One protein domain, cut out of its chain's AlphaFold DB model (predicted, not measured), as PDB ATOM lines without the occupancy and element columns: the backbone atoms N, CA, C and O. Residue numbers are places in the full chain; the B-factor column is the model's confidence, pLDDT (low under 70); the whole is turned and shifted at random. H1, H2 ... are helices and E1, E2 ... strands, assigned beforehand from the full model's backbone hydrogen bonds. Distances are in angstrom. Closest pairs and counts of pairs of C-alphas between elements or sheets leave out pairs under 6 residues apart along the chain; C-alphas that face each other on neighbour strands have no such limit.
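AT A GLANCE: This is residues 265 to 316 and 404 to 488 of the 581 residues of an uncharacterized protein of Pseudarthrobacter chlorophenolicus (strain ATCC 700700 / DSM 12829 / CIP 107037 / JCM 12360 / KCTC 9906 / NCIMB 13794 / A6) (UniProt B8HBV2). A twisted wall of four strands, E1 to E4, has one face covered by two helices, H2 and the long, kinked H4, and no helix over its other face. The whole is a rod, with H1 at one end and Gly 456 of H4 at the other; the short H3 sits beside the strands on the covered face. The printed part has 137 residues, with four named helices and four named strands in the order H1 H2 E1 E2 E3 H3 E4 H4; the sheet's order is E1 E2 E3 E4, all antiparallel. The class is mixed, helices and strands; the whole is compact, with a radius of gyration of the C-alphas of 16.0 A and spans of 57 by 27 by 21 A.

HOW THE PARTS SIT: H1, residues 265 to 274, is not on the sheet, but only just, with 4 pairs of C-alphas within 10 A. H2, residues 281 to 296, has a height over the sheet of 8.2 A. It is over E1, residues 301 to 311, and E2, residues 405 to 416; the closest C-alphas of H2 and E1 are those of Thr 282 and Thr 307, 5.3 A apart. E1 and E2 are antiparallel, with N 306 and O 411 at 3.0 A, within hydrogen-bond range. E2 and E3, residues 419 to 432, form a hairpin, with N 410 and O 426 at 2.8 A. E3 and E4, residues 445 to 450, are antiparallel, with N 425 and O 447 at 2.9 A. H4, residues 455 to 488, has a height of 8.5 A and runs slantwise to the strands, at 35 degrees to E4 on the local plane. H2 and H4 make two layers with the sheet, helices on one face of it; they touch, closest at the C-alphas of Gly 288 and Val 477, 5.7 A apart, at a steep tilt of 40 degrees, opposite ways. H3, residues 433 to 437, touches H4 at residues 475 to 483 alone; the closest C-alphas are those of Tyr 436 and Lys 479, 5.3 A apart. Every O i to N i+4 pair is within hydrogen-bond range in H3, against 4 of 6 in H1, 10 of 12 in H2 and 23 of 30 in H4.

IN THESE COORDINATES: H1 begins at C-alpha 265, (-11.284, 35.486, 29.768). H2 measures 23.6 A, E1 31.2 A, E2 36.4 A and E3 37.5 A. H4 measures 47.6 A, has a kink of 47 degrees near residue 473 and ends at C-alpha 488, (-2.790, 34.164, 14.599).

THE WHOLE: The C-alphas farthest apart, those of Arg 266 and Gly 456, are 57.8 A apart. Residues 317 to 403 are not printed; C-alphas 316 and 404 are 10.9 A apart across the cut. Of the links that are printed whole, none is long. Residues 278, 279 and 455 have pLDDT under 70.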
ATOM      1  N   VAL A 265     -12.615  35.216  29.197       93.00
ATOM      2  CA  VAL A 265     -11.284  35.486  29.768       93.00
ATOM      3  C   VAL A 265     -10.937  34.492  30.879       93.00
ATOM      4  O   VAL A 265      -9.811  34.004  30.926       93.00
ATOM      5  N   ARG A 266     -11.880  34.146  31.764       92.44
ATOM      6  CA  ARG A 266     -11.651  33.185  32.858       92.44
ATOM      7  C   ARG A 266     -11.329  31.777  32.354       92.44
ATOM      8  O   ARG A 266     -10.604  31.055  33.031       92.44
ATOM      9  N   ASP A 267     -11.826  31.402  31.180       92.31
ATOM     10  CA  ASP A 267     -11.617  30.072  30.604       92.31
ATOM     11  C   ASP A 267     -10.260  29.948  29.862       92.31
ATOM     12  O   ASP A 267      -9.788  28.834  29.611       92.31
ATOM     13  N   VAL A 268      -9.564  31.068  29.596       93.56
ATOM     14  CA  VAL A 268      -8.237  31.115  28.940       93.56
ATOM     15  C   VAL A 268      -7.196  30.185  29.585       93.56
ATOM     16  O   VAL A 268      -6.551  29.449  28.839       93.56
ATOM     17  N   PRO A 269      -6.989  30.135  30.920       92.50
ATOM     18  CA  PRO A 269      -5.981  29.255  31.516       92.50
ATOM     19  C   PRO A 269      -6.287  27.769  31.285       92.50
ATOM     20  O   PRO A 269      -5.370  26.974  31.080       92.50
ATOM     21  N   ALA A 270      -7.569  27.387  31.265       91.19
ATOM     22  CA  ALA A 270      -7.982  26.022  30.948       91.19
ATOM     23  C   ALA A 270      -7.728  25.694  29.468       91.19
ATOM     24  O   ALA A 270      -7.227  24.614  29.159       91.19
ATOM     25  N   GLN A 271      -7.990  26.641  28.564       91.44
ATOM     26  CA  GLN A 271      -7.693  26.503  27.135       91.44
ATOM     27  C   GLN A 271      -6.180  26.414  26.867       91.44
ATOM     28  O   GLN A 271      -5.752  25.542  26.117       91.44
ATOM     29  N   VAL A 272      -5.355  27.230  27.534       91.06
ATOM     30  CA  VAL A 272      -3.883  27.140  27.472       91.06
ATOM     31  C   VAL A 272      -3.385  25.778  27.963       91.06
ATOM     32  O   VAL A 272      -2.555  25.160  27.302       91.06
ATOM     33  N   ASN A 273      -3.927  25.259  29.069       89.06
ATOM     34  CA  ASN A 273      -3.582  23.918  29.547       89.06
ATOM     35  C   ASN A 273      -4.028  22.817  28.569       89.06
ATOM     36  O   ASN A 273      -3.295  21.850  28.365       89.06
ATOM     37  N   ALA A 274      -5.182  22.970  27.912       89.12
ATOM     38  CA  ALA A 274      -5.646  22.034  26.888       89.12
ATOM     39  C   ALA A 274      -4.715  21.986  25.660       89.12
ATOM     40  O   ALA A 274      -4.559  20.918  25.067       89.12
ATOM     41  N   LEU A 275      -4.018  23.083  25.324       89.25
ATOM     42  CA  LEU A 275      -2.990  23.088  24.272       89.25
ATOM     43  C   LEU A 275      -1.786  22.184  24.591       89.25
ATOM     44  O   LEU A 275      -1.061  21.819  23.670       89.25
ATOM     45  N   LEU A 276      -1.553  21.785  25.845       88.62
ATOM     46  CA  LEU A 276      -0.508  20.805  26.177       88.62
ATOM     47  C   LEU A 276      -0.926  19.357  25.850       88.62
ATOM     48  O   LEU A 276      -0.067  18.475  25.759       88.62
ATOM     49  N   GLY A 277      -2.226  19.114  25.652       78.75
ATOM     50  CA  GLY A 277      -2.804  17.809  25.337       78.75
ATOM     51  C   GLY A 277      -2.668  17.374  23.872       78.75
ATOM     52  O   GLY A 277      -2.062  18.038  23.029       78.75
ATOM     53  N   THR A 278      -3.260  16.221  23.559       64.31
ATOM     54  CA  THR A 278      -3.245  15.612  22.220       64.31
ATOM     55  C   THR A 278      -3.910  16.507  21.174       64.31
ATOM     56  O   THR A 278      -5.096  16.808  21.288       64.31
ATOM     57  N   GLY A 279      -3.160  16.880  20.133       66.81
ATOM     58  CA  GLY A 279      -3.614  17.754  19.045       66.81
ATOM     59  C   GLY A 279      -3.238  19.232  19.209       66.81
ATOM     60  O   GLY A 279      -3.471  20.010  18.289       66.81
ATOM     61  N   GLY A 280      -2.642  19.622  20.341       84.31
ATOM     62  CA  GLY A 280      -2.223  20.997  20.612       84.31
ATOM     63  C   GLY A 280      -0.750  21.294  20.294       84.31
ATOM     64  O   GLY A 280      -0.145  20.742  19.373       84.31
ATOM     65  N   LEU A 281      -0.162  22.175  21.106       91.56
ATOM     66  CA  LEU A 281       1.217  22.661  21.050       91.56
ATOM     67  C   LEU A 281       2.251  21.522  21.035       91.56
ATOM     68  O   LEU A 281       3.190  21.559  20.244       91.56
ATOM     69  N   THR A 282       2.075  20.487  21.861       92.94
ATOM     70  CA  THR A 282       2.991  19.330  21.937       92.94
ATOM     71  C   THR A 282       2.999  18.509  20.647       92.94
ATOM     72  O   THR A 282       4.064  18.114  20.162       92.94
ATOM     73  N   THR A 283       1.832  18.297  20.035       93.25
ATOM     74  CA  THR A 283       1.714  17.647  18.721       93.25
ATOM     75  C   THR A 283       2.305  18.526  17.619       93.25
ATOM     76  O   THR A 283       3.098  18.033  16.820       93.25
ATOM     77  N   GLY A 284       2.007  19.829  17.614       94.62
ATOM     78  CA  GLY A 284       2.560  20.777  16.643       94.62
ATOM     79  C   GLY A 284       4.090  20.852  16.677       94.62
ATOM     80  O   GLY A 284       4.725  20.770  15.627       94.62
ATOM     81  N   ILE A 285       4.694  20.928  17.870       95.94
ATOM     82  CA  ILE A 285       6.157  20.920  18.042       95.94
ATOM     83  C   ILE A 285       6.752  19.590  17.562       95.94
ATOM     84  O   ILE A 285       7.729  19.604  16.817       95.94
ATOM     85  N   SER A 286       6.141  18.450  17.909       95.38
ATOM     86  CA  SER A 286       6.615  17.126  17.472       95.38
ATOM     87  C   SER A 286       6.611  16.995  15.943       95.38
ATOM     88  O   SER A 286       7.613  16.593  15.353       95.38
ATOM     89  N   SER A 287       5.515  17.391  15.290       95.44
ATOM     90  CA  SER A 287       5.386  17.368  13.827       95.44
ATOM     91  C   SER A 287       6.334  18.355  13.141       95.44
ATOM     92  O   SER A 287       6.936  18.018  12.123       95.44
ATOM     93  N   GLY A 288       6.513  19.554  13.702       96.38
ATOM     94  CA  GLY A 288       7.443  20.551  13.175       96.38
ATOM     95  C   GLY A 288       8.909  20.128  13.304       96.38
ATOM     96  O   GLY A 288       9.685  20.329  12.376       96.38
ATOM     97  N   ILE A 289       9.284  19.471  14.407       96.81
ATOM     98  CA  ILE A 289      10.626  18.900  14.594       96.81
ATOM     99  C   ILE A 289      10.860  17.721  13.641       96.81
ATOM    100  O   ILE A 289      11.927  17.642  13.039       96.81
ATOM    101  N   ALA A 290       9.867  16.848  13.438       96.50
ATOM    102  CA  ALA A 290       9.940  15.787  12.431       96.50
ATOM    103  C   ALA A 290      10.151  16.358  11.013       96.50
ATOM    104  O   ALA A 290      11.022  15.896  10.277       96.50
ATOM    105  N   ALA A 291       9.400  17.404  10.650       96.56
ATOM    106  CA  ALA A 291       9.542  18.095   9.370       96.56
ATOM    107  C   ALA A 291      10.906  18.794   9.212       96.56
ATOM    108  O   ALA A 291      11.463  18.781   8.117       96.56
ATOM    109  N   LEU A 292      11.459  19.352  10.295       96.38
ATOM    110  CA  LEU A 292      12.781  19.984  10.320       96.38
ATOM    111  C   LEU A 292      13.918  18.980  10.065       96.38
ATOM    112  O   LEU A 292      14.846  19.288   9.321       96.38
ATOM    113  N   ILE A 293      13.869  17.791  10.676       95.88
ATOM    114  CA  ILE A 293      14.979  16.825  10.594       95.88
ATOM    115  C   ILE A 293      14.889  15.871   9.402       95.88
ATOM    116  O   ILE A 293      15.930  15.419   8.934       95.88
ATOM    117  N   ASN A 294      13.690  15.587   8.878       94.50
ATOM    118  CA  ASN A 294      13.494  14.674   7.741       94.50
ATOM    119  C   ASN A 294      14.433  14.939   6.538       94.50
ATOM    120  O   ASN A 294      15.000  13.970   6.028       94.50
ATOM    121  N   PRO A 295      14.670  16.193   6.094       94.81
ATOM    122  CA  PRO A 295      15.579  16.483   4.979       94.81
ATOM    123  C   PRO A 295      17.058  16.152   5.238       94.81
ATOM    124  O   PRO A 295      17.832  16.076   4.288       94.81
ATOM    125  N   VAL A 296      17.467  15.979   6.503       93.50
ATOM    126  CA  VAL A 296      18.874  15.811   6.917       93.50
ATOM    127  C   VAL A 296      19.176  14.452   7.563       93.50
ATOM    128  O   VAL A 296      20.273  14.259   8.085       93.50
ATOM    129  N   LEU A 297      18.246  13.490   7.509       91.62
ATOM    130  CA  LEU A 297      18.440  12.143   8.072       91.62
ATOM    131  C   LEU A 297      19.482  11.295   7.317       91.62
ATOM    132  O   LEU A 297      20.128  10.428   7.909       91.62
ATOM    133  N   GLY A 298      19.653  11.525   6.012       88.56
ATOM    134  CA  GLY A 298      20.568  10.747   5.173       88.56
ATOM    135  C   GLY A 298      20.176   9.267   5.111       88.56
ATOM    136  O   GLY A 298      19.147   8.926   4.539       88.56
ATOM    137  N   GLY A 299      21.011   8.393   5.680       87.25
ATOM    138  CA  GLY A 299      20.737   6.953   5.786       87.25
ATOM    139  C   GLY A 299      19.908   6.542   7.011       87.25
ATOM    140  O   GLY A 299      19.627   5.357   7.165       87.25
ATOM    141  N   LEU A 300      19.556   7.482   7.895       90.75
ATOM    142  CA  LEU A 300      18.709   7.218   9.058       90.75
ATOM    143  C   LEU A 300      17.219   7.303   8.696       90.75
ATOM    144  O   LEU A 300      16.803   8.062   7.826       90.75
ATOM    145  N   GLU A 301      16.406   6.559   9.433       92.44
ATOM    146  CA  GLU A 301      14.947   6.603   9.385       92.44
ATOM    147  C   GLU A 301      14.405   7.237  10.673       92.44
ATOM    148  O   GLU A 301      14.944   7.032  11.767       92.44
ATOM    149  N   LEU A 302      13.303   7.982  10.578       94.12
ATOM    150  CA  LEU A 302      12.633   8.519  11.757       94.12
ATOM    151  C   LEU A 302      11.805   7.419  12.440       94.12
ATOM    152  O   LEU A 302      10.900   6.847  11.840       94.12
ATOM    153  N   GLY A 303      12.107   7.116  13.704       92.25
ATOM    154  CA  GLY A 303      11.357   6.139  14.494       92.25
ATOM    155  C   GLY A 303      10.260   6.790  15.338       92.25
ATOM    156  O   GLY A 303       9.075   6.555  15.125       92.25
ATOM    157  N   SER A 304      10.714   7.533  16.345       93.31
ATOM    158  CA  SER A 304      10.004   8.310  17.373       93.31
ATOM    159  C   SER A 304      10.053   9.828  17.238       93.31
ATOM    160  O   SER A 304      11.178  10.311  17.169       93.31
ATOM    161  N   VAL A 305       8.966  10.599  17.358       95.81
ATOM    162  CA  VAL A 305       9.061  11.975  17.899       95.81
ATOM    163  C   VAL A 305       7.953  12.190  18.921       95.81
ATOM    164  O   VAL A 305       6.781  11.994  18.611       95.81
ATOM    165  N   SER A 306       8.319  12.572  20.144       94.81
ATOM    166  CA  SER A 306       7.371  12.846  21.227       94.81
ATOM    167  C   SER A 306       7.816  14.057  22.037       94.81
ATOM    168  O   SER A 306       8.943  14.088  22.534       94.81
ATOM    169  N   THR A 307       6.932  15.045  22.175       95.69
ATOM    170  CA  THR A 307       7.169  16.265  22.957       95.69
ATOM    171  C   THR A 307       6.325  16.265  24.220       95.69
ATOM    172  O   THR A 307       5.102  16.164  24.153       95.69
ATOM    173  N   VAL A 308       6.970  16.480  25.363       93.75
ATOM    174  CA  VAL A 308       6.309  16.853  26.619       93.75
ATOM    175  C   VAL A 308       6.600  18.326  26.873       93.75
ATOM    176  O   VAL A 308       7.753  18.747  26.784       93.75
ATOM    177  N   ALA A 309       5.574  19.113  27.187       94.69
ATOM    178  CA  ALA A 309       5.720  20.534  27.478       94.69
ATOM    179  C   ALA A 309       4.968  20.934  28.749       94.69
ATOM    180  O   ALA A 309       3.969  20.317  29.119       94.69
ATOM    181  N   THR A 310       5.452  21.987  29.397       94.31
ATOM    182  CA  THR A 310       4.821  22.645  30.540       94.31
ATOM    183  C   THR A 310       4.743  24.146  30.286       94.31
ATOM    184  O   THR A 310       5.625  24.731  29.651       94.31
ATOM    185  N   MET A 311       3.674  24.770  30.777       94.69
ATOM    186  CA  MET A 311       3.450  26.211  30.685       94.69
ATOM    187  C   MET A 311       3.105  26.782  32.060       94.69
ATOM    188  O   MET A 311       2.447  26.118  32.861       94.69
ATOM    189  N   SER A 312       3.552  28.005  32.346       94.81
ATOM    190  CA  SER A 312       3.059  28.755  33.505       94.81
ATOM    191  C   SER A 312       1.618  29.228  33.276       94.81
ATOM    192  O   SER A 312       1.186  29.401  32.136       94.81
ATOM    193  N   ALA A 313       0.875  29.501  34.349       90.62
ATOM    194  CA  ALA A 313      -0.413  30.180  34.214       90.62
ATOM    195  C   ALA A 313      -0.217  31.610  33.650       90.62
ATOM    196  O   ALA A 313       0.776  32.257  34.000       90.62
ATOM    197  N   PRO A 314      -1.127  32.113  32.793       94.31
ATOM    198  CA  PRO A 314      -1.138  33.517  32.390       94.31
ATOM    199  C   PRO A 314      -1.642  34.406  33.536       94.31
ATOM    200  O   PRO A 314      -2.607  34.058  34.219       94.31
ATOM    201  N   ASP A 315      -1.033  35.579  33.714       93.19
ATOM    202  CA  ASP A 315      -1.553  36.611  34.618       93.19
ATOM    203  C   ASP A 315      -2.646  37.425  33.913       93.19
ATOM    204  O   ASP A 315      -2.375  38.233  33.026       93.19
ATOM    205  N   LEU A 316      -3.898  37.196  34.312       94.62
ATOM    206  CA  LEU A 316      -5.075  37.843  33.732       94.62
ATOM    207  C   LEU A 316      -5.601  39.022  34.569       94.62
ATOM    208  O   LEU A 316      -6.636  39.585  34.213       94.62
ATOM    209  N   VAL A 404       3.643  34.087  29.509       97.25
ATOM    210  CA  VAL A 404       3.632  32.655  29.842       97.25
ATOM    211  C   VAL A 404       4.965  32.009  29.474       97.25
ATOM    212  O   VAL A 404       5.420  32.097  28.336       97.25
ATOM    213  N   THR A 405       5.587  31.336  30.442       97.44
ATOM    214  CA  THR A 405       6.836  30.594  30.249       97.44
ATOM    215  C   THR A 405       6.539  29.189  29.751       97.44
ATOM    216  O   THR A 405       5.818  28.450  30.414       97.44
ATOM    217  N   LEU A 406       7.128  28.820  28.614       96.94
ATOM    218  CA  LEU A 406       7.089  27.489  28.018       96.94
ATOM    219  C   LEU A 406       8.427  26.773  28.248       96.94
ATOM    220  O   LEU A 406       9.500  27.321  27.981       96.94
ATOM    221  N   SER A 407       8.348  25.522  28.697       96.12
ATOM    222  CA  SER A 407       9.460  24.572  28.720       96.12
ATOM    223  C   SER A 407       9.022  23.296  28.010       96.12
ATOM    224  O   SER A 407       8.009  22.705  28.377       96.12
ATOM    225  N   ALA A 408       9.754  22.879  26.979       96.44
ATOM    226  CA  ALA A 408       9.438  21.699  26.183       96.44
ATOM    227  C   ALA A 408      10.652  20.771  26.077       96.44
ATOM    228  O   ALA A 408      11.777  21.215  25.853       96.44
ATOM    229  N   THR A 409      10.422  19.466  26.217       96.94
ATOM    230  CA  THR A 409      11.407  18.415  25.949       96.94
ATOM    231  C   THR A 409      10.864  17.507  24.855       96.94
ATOM    232  O   THR A 409       9.860  16.824  25.055       96.94
ATOM    233  N   THR A 410      11.536  17.499  23.707       97.44
ATOM    234  CA  THR A 410      11.242  16.598  22.589       97.44
ATOM    235  C   THR A 410      12.254  15.470  22.579       97.44
ATOM    236  O   THR A 410      13.456  15.720  22.540       97.44
ATOM    237  N   ASN A 411      11.774  14.232  22.596       97.25
ATOM    238  CA  ASN A 411      12.601  13.045  22.448       97.25
ATOM    239  C   ASN A 411      12.374  12.453  21.056       97.25
ATOM    240  O   ASN A 411      11.235  12.205  20.649       97.25
ATOM    241  N   ILE A 412      13.473  12.248  20.338       97.38
ATOM    242  CA  ILE A 412      13.520  11.730  18.975       97.38
ATOM    243  C   ILE A 412      14.212  10.368  19.029       97.38
ATOM    244  O   ILE A 412      15.295  10.253  19.601       97.38
ATOM    245  N   SER A 413      13.614   9.343  18.425       95.88
ATOM    246  CA  SER A 413      14.264   8.044  18.218       95.88
ATOM    247  C   SER A 413      14.566   7.869  16.737       95.88
ATOM    248  O   SER A 413      13.668   8.017  15.904       95.88
ATOM    249  N   LEU A 414      15.823   7.568  16.417       94.50
ATOM    250  CA  LEU A 414      16.320   7.390  15.056       94.50
ATOM    251  C   LEU A 414      16.690   5.929  14.815       94.50
ATOM    252  O   LEU A 414      17.258   5.258  15.684       94.50
ATOM    253  N   LYS A 415      16.371   5.454  13.615       92.50
ATOM    254  CA  LYS A 415      16.553   4.074  13.180       92.50
ATOM    255  C   LYS A 415      17.551   3.967  12.037       92.50
ATOM    256  O   LYS A 415      17.752   4.914  11.285       92.50
ATOM    257  N   LEU A 416      18.141   2.789  11.897       89.44
ATOM    258  CA  LEU A 416      18.928   2.374  10.743       89.44
ATOM    259  C   LEU A 416      18.596   0.906  10.481       89.44
ATOM    260  O   LEU A 416      18.683   0.086  11.396       89.44
ATOM    261  N   LEU A 417      18.176   0.577   9.255       86.50
ATOM    262  CA  LEU A 417      17.742  -0.778   8.876       86.50
ATOM    263  C   LEU A 417      16.675  -1.352   9.842       86.50
ATOM    264  O   LEU A 417      16.729  -2.515  10.238       86.50
ATOM    265  N   GLY A 418      15.723  -0.512  10.270       84.44
ATOM    266  CA  GLY A 418      14.644  -0.868  11.200       84.44
ATOM    267  C   GLY A 418      15.007  -0.923  12.696       84.44
ATOM    268  O   GLY A 418      14.096  -0.893  13.526       84.44
ATOM    269  N   ALA A 419      16.291  -0.949  13.070       87.69
ATOM    270  CA  ALA A 419      16.741  -0.955  14.466       87.69
ATOM    271  C   ALA A 419      16.963   0.470  14.999       87.69
ATOM    272  O   ALA A 419      17.491   1.313  14.279       87.69
ATOM    273  N   ASN A 420      16.605   0.752  16.258       90.12
ATOM    274  CA  ASN A 420      16.917   2.039  16.897       90.12
ATOM    275  C   ASN A 420      18.436   2.145  17.127       90.12
ATOM    276  O   ASN A 420      18.995   1.301  17.824       90.12
ATOM    277  N   VAL A 421      19.079   3.185  16.589       91.25
ATOM    278  CA  VAL A 421      20.542   3.397  16.685       91.25
ATOM    279  C   VAL A 421      20.937   4.690  17.390       91.25
ATOM    280  O   VAL A 421      22.092   4.842  17.783       91.25
ATOM    281  N   ALA A 422      20.004   5.623  17.578       92.69
ATOM    282  CA  ALA A 422      20.254   6.835  18.349       92.69
ATOM    283  C   ALA A 422      18.982   7.378  19.010       92.69
ATOM    284  O   ALA A 422      17.868   7.223  18.493       92.69
ATOM    285  N   SER A 423      19.173   8.057  20.137       94.69
ATOM    286  CA  SER A 423      18.193   8.941  20.763       94.69
ATOM    287  C   SER A 423      18.698  10.388  20.664       94.69
ATOM    288  O   SER A 423      19.904  10.641  20.665       94.69
ATOM    289  N   ILE A 424      17.796  11.359  20.528       96.81
ATOM    290  CA  ILE A 424      18.129  12.779  20.688       96.81
ATOM    291  C   ILE A 424      17.093  13.405  21.612       96.81
ATOM    292  O   ILE A 424      15.897  13.364  21.325       96.81
ATOM    293  N   SER A 425      17.558  14.022  22.696       97.12
ATOM    294  CA  SER A 425      16.724  14.857  23.559       97.12
ATOM    295  C   SER A 425      16.982  16.332  23.251       97.12
ATOM    296  O   SER A 425      18.123  16.799  23.289       97.12
ATOM    297  N   VAL A 426      15.916  17.059  22.927       97.62
ATOM    298  CA  VAL A 426      15.919  18.490  22.608       97.62
ATOM    299  C   VAL A 426      15.128  19.223  23.679       97.62
ATOM    300  O   VAL A 426      13.922  19.016  23.809       97.62
ATOM    301  N   LYS A 427      15.791  20.092  24.442       97.31
ATOM    302  CA  LYS A 427      15.161  20.945  25.455       97.31
ATOM    303  C   LYS A 427      15.070  22.373  24.937       97.31
ATOM    304  O   LYS A 427      16.099  23.013  24.727       97.31
ATOM    305  N   ALA A 428      13.848  22.859  24.749       95.81
ATOM    306  CA  ALA A 428      13.550  24.236  24.381       95.81
ATOM    307  C   ALA A 428      12.989  24.981  25.603       95.81
ATOM    308  O   ALA A 428      12.006  24.553  26.214       95.81
ATOM    309  N   GLY A 429      13.621  26.100  25.959       94.38
ATOM    310  CA  GLY A 429      13.287  26.878  27.151       94.38
ATOM    311  C   GLY A 429      13.986  26.396  28.438       94.38
ATOM    312  O   GLY A 429      14.911  25.584  28.375       94.38
ATOM    313  N   PRO A 430      13.578  26.911  29.616       96.00
ATOM    314  CA  PRO A 430      12.430  27.794  29.831       96.00
ATOM    315  C   PRO A 430      12.589  29.152  29.130       96.00
ATOM    316  O   PRO A 430      13.644  29.782  29.182       96.00
ATOM    317  N   SER A 431      11.547  29.599  28.434       97.81
ATOM    318  CA  SER A 431      11.473  30.930  27.811       97.81
ATOM    319  C   SER A 431      10.014  31.352  27.667       97.81
ATOM    320  O   SER A 431       9.136  30.503  27.517       97.81
ATOM    321  N   SER A 432       9.736  32.652  27.722       97.69
ATOM    322  CA  SER A 432       8.379  33.166  27.539       97.69
ATOM    323  C   SER A 432       7.907  33.028  26.091       97.69
ATOM    324  O   SER A 432       8.716  33.045  25.159       97.69
ATOM    325  N   LEU A 433       6.593  32.928  25.866       97.19
ATOM    326  CA  LEU A 433       6.037  32.916  24.508       97.19
ATOM    327  C   LEU A 433       6.455  34.172  23.727       97.19
ATOM    328  O   LEU A 433       6.813  34.076  22.557       97.19
ATOM    329  N   GLY A 434       6.509  35.333  24.389       97.00
ATOM    330  CA  GLY A 434       7.039  36.568  23.813       97.00
ATOM    331  C   GLY A 434       8.495  36.439  23.353       97.00
ATOM    332  O   GLY A 434       8.819  36.881  22.257       97.00
ATOM    333  N   GLN A 435       9.363  35.772  24.123       98.06
ATOM    334  CA  GLN A 435      10.748  35.517  23.711       98.06
ATOM    335  C   GLN A 435      10.835  34.609  22.475       98.06
ATOM    336  O   GLN A 435      11.665  34.878  21.607       98.06
ATOM    337  N   TYR A 436       9.989  33.579  22.345       97.38
ATOM    338  CA  TYR A 436       9.941  32.765  21.120       97.38
ATOM    339  C   TYR A 436       9.495  33.589  19.905       97.38
ATOM    340  O   TYR A 436      10.162  33.560  18.873       97.38
ATOM    341  N   LEU A 437       8.418  34.370  20.038       97.12
ATOM    342  CA  LEU A 437       7.907  35.245  18.974       97.12
ATOM    343  C   LEU A 437       8.948  36.281  18.520       97.12
ATOM    344  O   LEU A 437       9.147  36.484  17.321       97.12
ATOM    345  N   ASP A 438       9.658  36.886  19.471       97.19
ATOM    346  CA  ASP A 438      10.632  37.952  19.223       97.19
ATOM    347  C   ASP A 438      12.014  37.431  18.774       97.19
ATOM    348  O   ASP A 438      12.926  38.231  18.569       97.19
ATOM    349  N   GLY A 439      12.202  36.109  18.655       95.38
ATOM    350  CA  GLY A 439      13.494  35.497  18.304       95.38
ATOM    351  C   GLY A 439      14.561  35.600  19.404       95.38
ATOM    352  O   GLY A 439      15.752  35.553  19.117       95.38
ATOM    353  N   LYS A 440      14.139  35.766  20.664       96.50
ATOM    354  CA  LYS A 440      14.983  35.975  21.859       96.50
ATOM    355  C   LYS A 440      14.893  34.833  22.881       96.50
ATOM    356  O   LYS A 440      15.334  34.995  24.019       96.50
ATOM    357  N   ALA A 441      14.280  33.708  22.516       97.25
ATOM    358  CA  ALA A 441      14.238  32.512  23.354       97.25
ATOM    359  C   ALA A 441      15.643  31.934  23.561       97.25
ATOM    360  O   ALA A 441      16.509  32.039  22.689       97.25
ATOM    361  N   VAL A 442      15.857  31.300  24.716       95.50
ATOM    362  CA  VAL A 442      17.114  30.612  25.036       95.50
ATOM    363  C   VAL A 442      17.390  29.547  23.971       95.50
ATOM    364  O   VAL A 442      16.475  28.843  23.538       95.50
ATOM    365  N   ALA A 443      18.644  29.442  23.524       95.12
ATOM    366  CA  ALA A 443      19.040  28.463  22.516       95.12
ATOM    367  C   ALA A 443      18.734  27.027  22.998       95.12
ATOM    368  O   ALA A 443      19.002  26.705  24.161       95.12
ATOM    369  N   PRO A 444      18.178  26.158  22.137       96.62
ATOM    370  CA  PRO A 444      17.755  24.823  22.533       96.62
ATOM    371  C   PRO A 444      18.966  23.938  22.861       96.62
ATOM    372  O   PRO A 444      19.940  23.863  22.108       96.62
ATOM    373  N   SER A 445      18.892  23.220  23.981       96.56
ATOM    374  CA  SER A 445      19.906  22.231  24.345       96.56
ATOM    375  C   SER A 445      19.616  20.916  23.627       96.56
ATOM    376  O   SER A 445      18.531  20.353  23.779       96.56
ATOM    377  N   VAL A 446      20.575  20.438  22.833       97.00
ATOM    378  CA  VAL A 446      20.449  19.218  22.022       97.00
ATOM    379  C   VAL A 446      21.498  18.205  22.460       97.00
ATOM    380  O   VAL A 446      22.697  18.408  22.222       97.00
ATOM    381  N   THR A 447      21.017  17.111  23.050       95.62
ATOM    382  CA  THR A 447      21.812  15.996  23.571       95.62
ATOM    383  C   THR A 447      21.549  14.742  22.731       95.62
ATOM    384  O   THR A 447      20.495  14.124  22.898       95.62
ATOM    385  N   PRO A 448      22.459  14.367  21.813       93.44
ATOM    386  CA  PRO A 448      22.416  13.079  21.132       93.44
ATOM    387  C   PRO A 448      22.990  11.960  22.014       93.44
ATOM    388  O   PRO A 448      23.916  12.181  22.793       93.44
ATOM    389  N   GLU A 449      22.489  10.748  21.821       91.81
ATOM    390  CA  GLU A 449      22.954   9.512  22.447       91.81
ATOM    391  C   GLU A 449      22.974   8.408  21.383       91.81
ATOM    392  O   GLU A 449      21.971   8.171  20.709       91.81
ATOM    393  N   VAL A 450      24.111   7.729  21.211       89.81
ATOM    394  CA  VAL A 450      24.211   6.576  20.300       89.81
ATOM    395  C   VAL A 450      23.825   5.308  21.056       89.81
ATOM    396  O   VAL A 450      24.373   5.012  22.116       89.81
ATOM    397  N   LEU A 451      22.890   4.546  20.495       85.31
ATOM    398  CA  LEU A 451      22.365   3.313  21.069       85.31
ATOM    399  C   LEU A 451      23.087   2.113  20.438       85.31
ATOM    400  O   LEU A 451      22.629   1.551  19.445       85.31
ATOM    401  N   GLY A 452      24.229   1.724  21.011       78.75
ATOM    402  CA  GLY A 452      25.020   0.567  20.571       78.75
ATOM    403  C   GLY A 452      26.461   0.913  20.188       78.75
ATOM    404  O   GLY A 452      27.041   1.865  20.705       78.75
ATOM    405  N   LEU A 453      27.063   0.107  19.304       70.75
ATOM    406  CA  LEU A 453      28.439   0.306  18.832       70.75
ATOM    407  C   LEU A 453      28.486   1.277  17.640       70.75
ATOM    408  O   LEU A 453      28.006   0.942  16.557       70.75
ATOM    409  N   ASP A 454      29.145   2.428  17.797       77.25
ATOM    410  CA  ASP A 454      29.457   3.320  16.671       77.25
ATOM    411  C   ASP A 454      30.720   2.850  15.927       77.25
ATOM    412  O   ASP A 454      31.839   3.320  16.160       77.25
ATOM    413  N   LEU A 455      30.552   1.862  15.046       63.47
ATOM    414  CA  LEU A 455      31.639   1.337  14.221       63.47
ATOM    415  C   LEU A 455      32.129   2.413  13.234       63.47
ATOM    416  O   LEU A 455      31.483   2.718  12.230       63.47
ATOM    417  N   GLY A 456      33.300   2.980  13.534       72.69
ATOM    418  CA  GLY A 456      33.995   3.952  12.685       72.69
ATOM    419  C   GLY A 456      33.512   5.404  12.797       72.69
ATOM    420  O   GLY A 456      33.929   6.220  11.981       72.69
ATOM    421  N   GLY A 457      32.662   5.745  13.774       80.44
ATOM    422  CA  GLY A 457      32.094   7.099  13.902       80.44
ATOM    423  C   GLY A 457      30.978   7.404  12.893       80.44
ATOM    424  O   GLY A 457      30.633   8.567  12.671       80.44
ATOM    425  N   THR A 458      30.436   6.369  12.248       80.06
ATOM    426  CA  THR A 458      29.421   6.472  11.192       80.06
ATOM    427  C   THR A 458      28.114   7.061  11.727       80.06
ATOM    428  O   THR A 458      27.515   7.922  11.081       80.06
ATOM    429  N   VAL A 459      27.677   6.646  12.922       80.94
ATOM    430  CA  VAL A 459      26.442   7.158  13.537       80.94
ATOM    431  C   VAL A 459      26.660   8.587  14.033       80.94
ATOM    432  O   VAL A 459      25.836   9.455  13.750       80.94
ATOM    433  N   ALA A 460      27.794   8.882  14.678       82.69
ATOM    434  CA  ALA A 460      28.155  10.247  15.062       82.69
ATOM    435  C   ALA A 460      28.191  11.216  13.861       82.69
ATOM    436  O   ALA A 460      27.686  12.338  13.959       82.69
ATOM    437  N   GLY A 461      28.718  10.776  12.711       85.25
ATOM    438  CA  GLY A 461      28.735  11.554  11.468       85.25
ATOM    439  C   GLY A 461      27.337  11.890  10.933       85.25
ATOM    440  O   GLY A 461      27.099  13.019  10.510       85.25
ATOM    441  N   LEU A 462      26.392  10.946  11.010       87.25
ATOM    442  CA  LEU A 462      24.991  11.152  10.612       87.25
ATOM    443  C   LEU A 462      24.206  12.028  11.610       87.25
ATOM    444  O   LEU A 462      23.291  12.750  11.217       87.25
ATOM    445  N   LEU A 463      24.578  12.022  12.894       91.31
ATOM    446  CA  LEU A 463      23.955  12.860  13.927       91.31
ATOM    447  C   LEU A 463      24.408  14.331  13.885       91.31
ATOM    448  O   LEU A 463      23.677  15.209  14.350       91.31
ATOM    449  N   ALA A 464      25.583  14.631  13.329       91.81
ATOM    450  CA  ALA A 464      26.098  15.997  13.212       91.81
ATOM    451  C   ALA A 464      25.146  16.976  12.475       91.81
ATOM    452  O   ALA A 464      24.805  18.004  13.069       91.81
ATOM    453  N   PRO A 465      24.647  16.702  11.247       93.38
ATOM    454  CA  PRO A 465      23.717  17.608  10.564       93.38
ATOM    455  C   PRO A 465      22.370  17.730  11.290       93.38
ATOM    456  O   PRO A 465      21.859  18.840  11.436       93.38
ATOM    457  N   ILE A 466      21.834  16.626  11.826       94.94
ATOM    458  CA  ILE A 466      20.570  16.612  12.582       94.94
ATOM    459  C   ILE A 466      20.680  17.498  13.831       94.94
ATOM    460  O   ILE A 466      19.839  18.363  14.066       94.94
ATOM    461  N   THR A 467      21.737  17.328  14.628       94.94
ATOM    462  CA  THR A 467      21.937  18.130  15.845       94.94
ATOM    463  C   THR A 467      22.246  19.598  15.547       94.94
ATOM    464  O   THR A 467      21.884  20.456  16.352       94.94
ATOM    465  N   SER A 468      22.848  19.909  14.393       95.44
ATOM    466  CA  SER A 468      23.041  21.286  13.920       95.44
ATOM    467  C   SER A 468      21.710  21.967  13.572       95.44
ATOM    468  O   SER A 468      21.424  23.053  14.083       95.44
ATOM    469  N   ALA A 469      20.852  21.298  12.792       95.62
ATOM    470  CA  ALA A 469      19.512  21.787  12.454       95.62
ATOM    471  C   ALA A 469      18.653  21.988  13.717       95.62
ATOM    472  O   ALA A 469      18.093  23.057  13.938       95.62
ATOM    473  N   LEU A 470      18.636  21.006  14.626       96.94
ATOM    474  CA  LEU A 470      17.902  21.108  15.891       96.94
ATOM    475  C   LEU A 470      18.391  22.268  16.776       96.94
ATOM    476  O   LEU A 470      17.563  22.941  17.392       96.94
ATOM    477  N   ARG A 471      19.705  22.533  16.841       95.75
ATOM    478  CA  ARG A 471      20.250  23.669  17.609       95.75
ATOM    479  C   ARG A 471      19.878  25.026  17.015       95.75
ATOM    480  O   ARG A 471      19.731  25.985  17.766       95.75
ATOM    481  N   THR A 472      19.739  25.092  15.694       94.75
ATOM    482  CA  THR A 472      19.507  26.340  14.955       94.75
ATOM    483  C   THR A 472      18.015  26.675  14.881       94.75
ATOM    484  O   THR A 472      17.609  27.781  15.230       94.75
ATOM    485  N   ASP A 473      17.181  25.697  14.517       96.50
ATOM    486  CA  ASP A 473      15.827  25.954  14.018       96.50
ATOM    487  C   ASP A 473      14.697  25.497  14.958       96.50
ATOM    488  O   ASP A 473      13.538  25.856  14.736       96.50
ATOM    489  N   THR A 474      14.976  24.771  16.054       97.00
ATOM    490  CA  THR A 474      13.904  24.345  16.989       97.00
ATOM    491  C   THR A 474      13.128  25.540  17.553       97.00
ATOM    492  O   THR A 474      11.905  25.479  17.666       97.00
ATOM    493  N   ASN A 475      13.795  26.662  17.846       96.94
ATOM    494  CA  ASN A 475      13.106  27.865  18.325       96.94
ATOM    495  C   ASN A 475      12.178  28.472  17.252       96.94
ATOM    496  O   ASN A 475      11.123  29.000  17.604       96.94
ATOM    497  N   GLN A 476      12.507  28.332  15.961       97.06
ATOM    498  CA  GLN A 476      11.648  28.749  14.846       97.06
ATOM    499  C   GLN A 476      10.455  27.797  14.646       97.06
ATOM    500  O   GLN A 476       9.354  28.253  14.322       97.06
ATOM    501  N   VAL A 477      10.627  26.496  14.912       97.12
ATOM    502  CA  VAL A 477       9.511  25.535  14.984       97.12
ATOM    503  C   VAL A 477       8.558  25.913  16.119       97.12
ATOM    504  O   VAL A 477       7.364  26.085  15.878       97.12
ATOM    505  N   VAL A 478       9.070  26.105  17.341       96.69
ATOM    506  CA  VAL A 478       8.246  26.488  18.502       96.69
ATOM    507  C   VAL A 478       7.517  27.807  18.241       96.69
ATOM    508  O   VAL A 478       6.311  27.878  18.473       96.69
ATOM    509  N   LYS A 479       8.202  28.817  17.682       96.56
ATOM    510  CA  LYS A 479       7.587  30.082  17.253       96.56
ATOM    511  C   LYS A 479       6.399  29.849  16.317       96.56
ATOM    512  O   LYS A 479       5.298  30.285  16.634       96.56
ATOM    513  N   SER A 480       6.602  29.123  15.217       95.62
ATOM    514  CA  SER A 480       5.558  28.861  14.209       95.62
ATOM    515  C   SER A 480       4.315  28.187  14.811       95.62
ATOM    516  O   SER A 480       3.182  28.542  14.482       95.62
ATOM    517  N   VAL A 481       4.508  27.233  15.731       95.25
ATOM    518  CA  VAL A 481       3.398  26.531  16.397       95.25
ATOM    519  C   VAL A 481       2.689  27.440  17.404       95.25
ATOM    520  O   VAL A 481       1.459  27.442  17.453       95.25
ATOM    521  N   VAL A 482       3.422  28.240  18.184       95.12
ATOM    522  CA  VAL A 482       2.850  29.224  19.123       95.12
ATOM    523  C   VAL A 482       2.041  30.290  18.375       95.12
ATOM    524  O   VAL A 482       0.925  30.613  18.784       95.12
ATOM    525  N   GLU A 483       2.546  30.785  17.244       94.75
ATOM    526  CA  GLU A 483       1.822  31.705  16.362       94.75
ATOM    527  C   GLU A 483       0.501  31.095  15.881       94.75
ATOM    528  O   GLU A 483      -0.554  31.694  16.083       94.75
ATOM    529  N   ALA A 484       0.518  29.880  15.325       93.25
ATOM    530  CA  ALA A 484      -0.690  29.221  14.821       93.25
ATOM    531  C   ALA A 484      -1.718  28.885  15.924       93.25
ATOM    532  O   ALA A 484      -2.920  29.093  15.736       93.25
ATOM    533  N   THR A 485      -1.260  28.377  17.074       92.94
ATOM    534  CA  THR A 485      -2.133  27.850  18.146       92.94
ATOM    535  C   THR A 485      -2.646  28.906  19.125       92.94
ATOM    536  O   THR A 485      -3.698  28.702  19.731       92.94
ATOM    537  N   ILE A 486      -1.955  30.041  19.282       94.00
ATOM    538  CA  ILE A 486      -2.312  31.060  20.282       94.00
ATOM    539  C   ILE A 486      -2.619  32.420  19.646       94.00
ATOM    540  O   ILE A 486      -3.641  33.014  19.988       94.00
ATOM    541  N   PHE A 487      -1.783  32.915  18.727       93.56
ATOM    542  CA  PHE A 487      -1.803  34.334  18.334       93.56
ATOM    543  C   PHE A 487      -2.529  34.642  17.013       93.56
ATOM    544  O   PHE A 487      -3.290  35.605  16.966       93.56
ATOM    545  N   ASN A 488      -2.340  33.837  15.962       91.44
ATOM    546  CA  ASN A 488      -2.790  34.164  14.599       91.44
ATOM    547  C   ASN A 488      -4.165  33.580  14.255       91.44
ATOM    548  O   ASN A 488      -5.028  34.287  13.743       91.44
TER     549      ASN A 488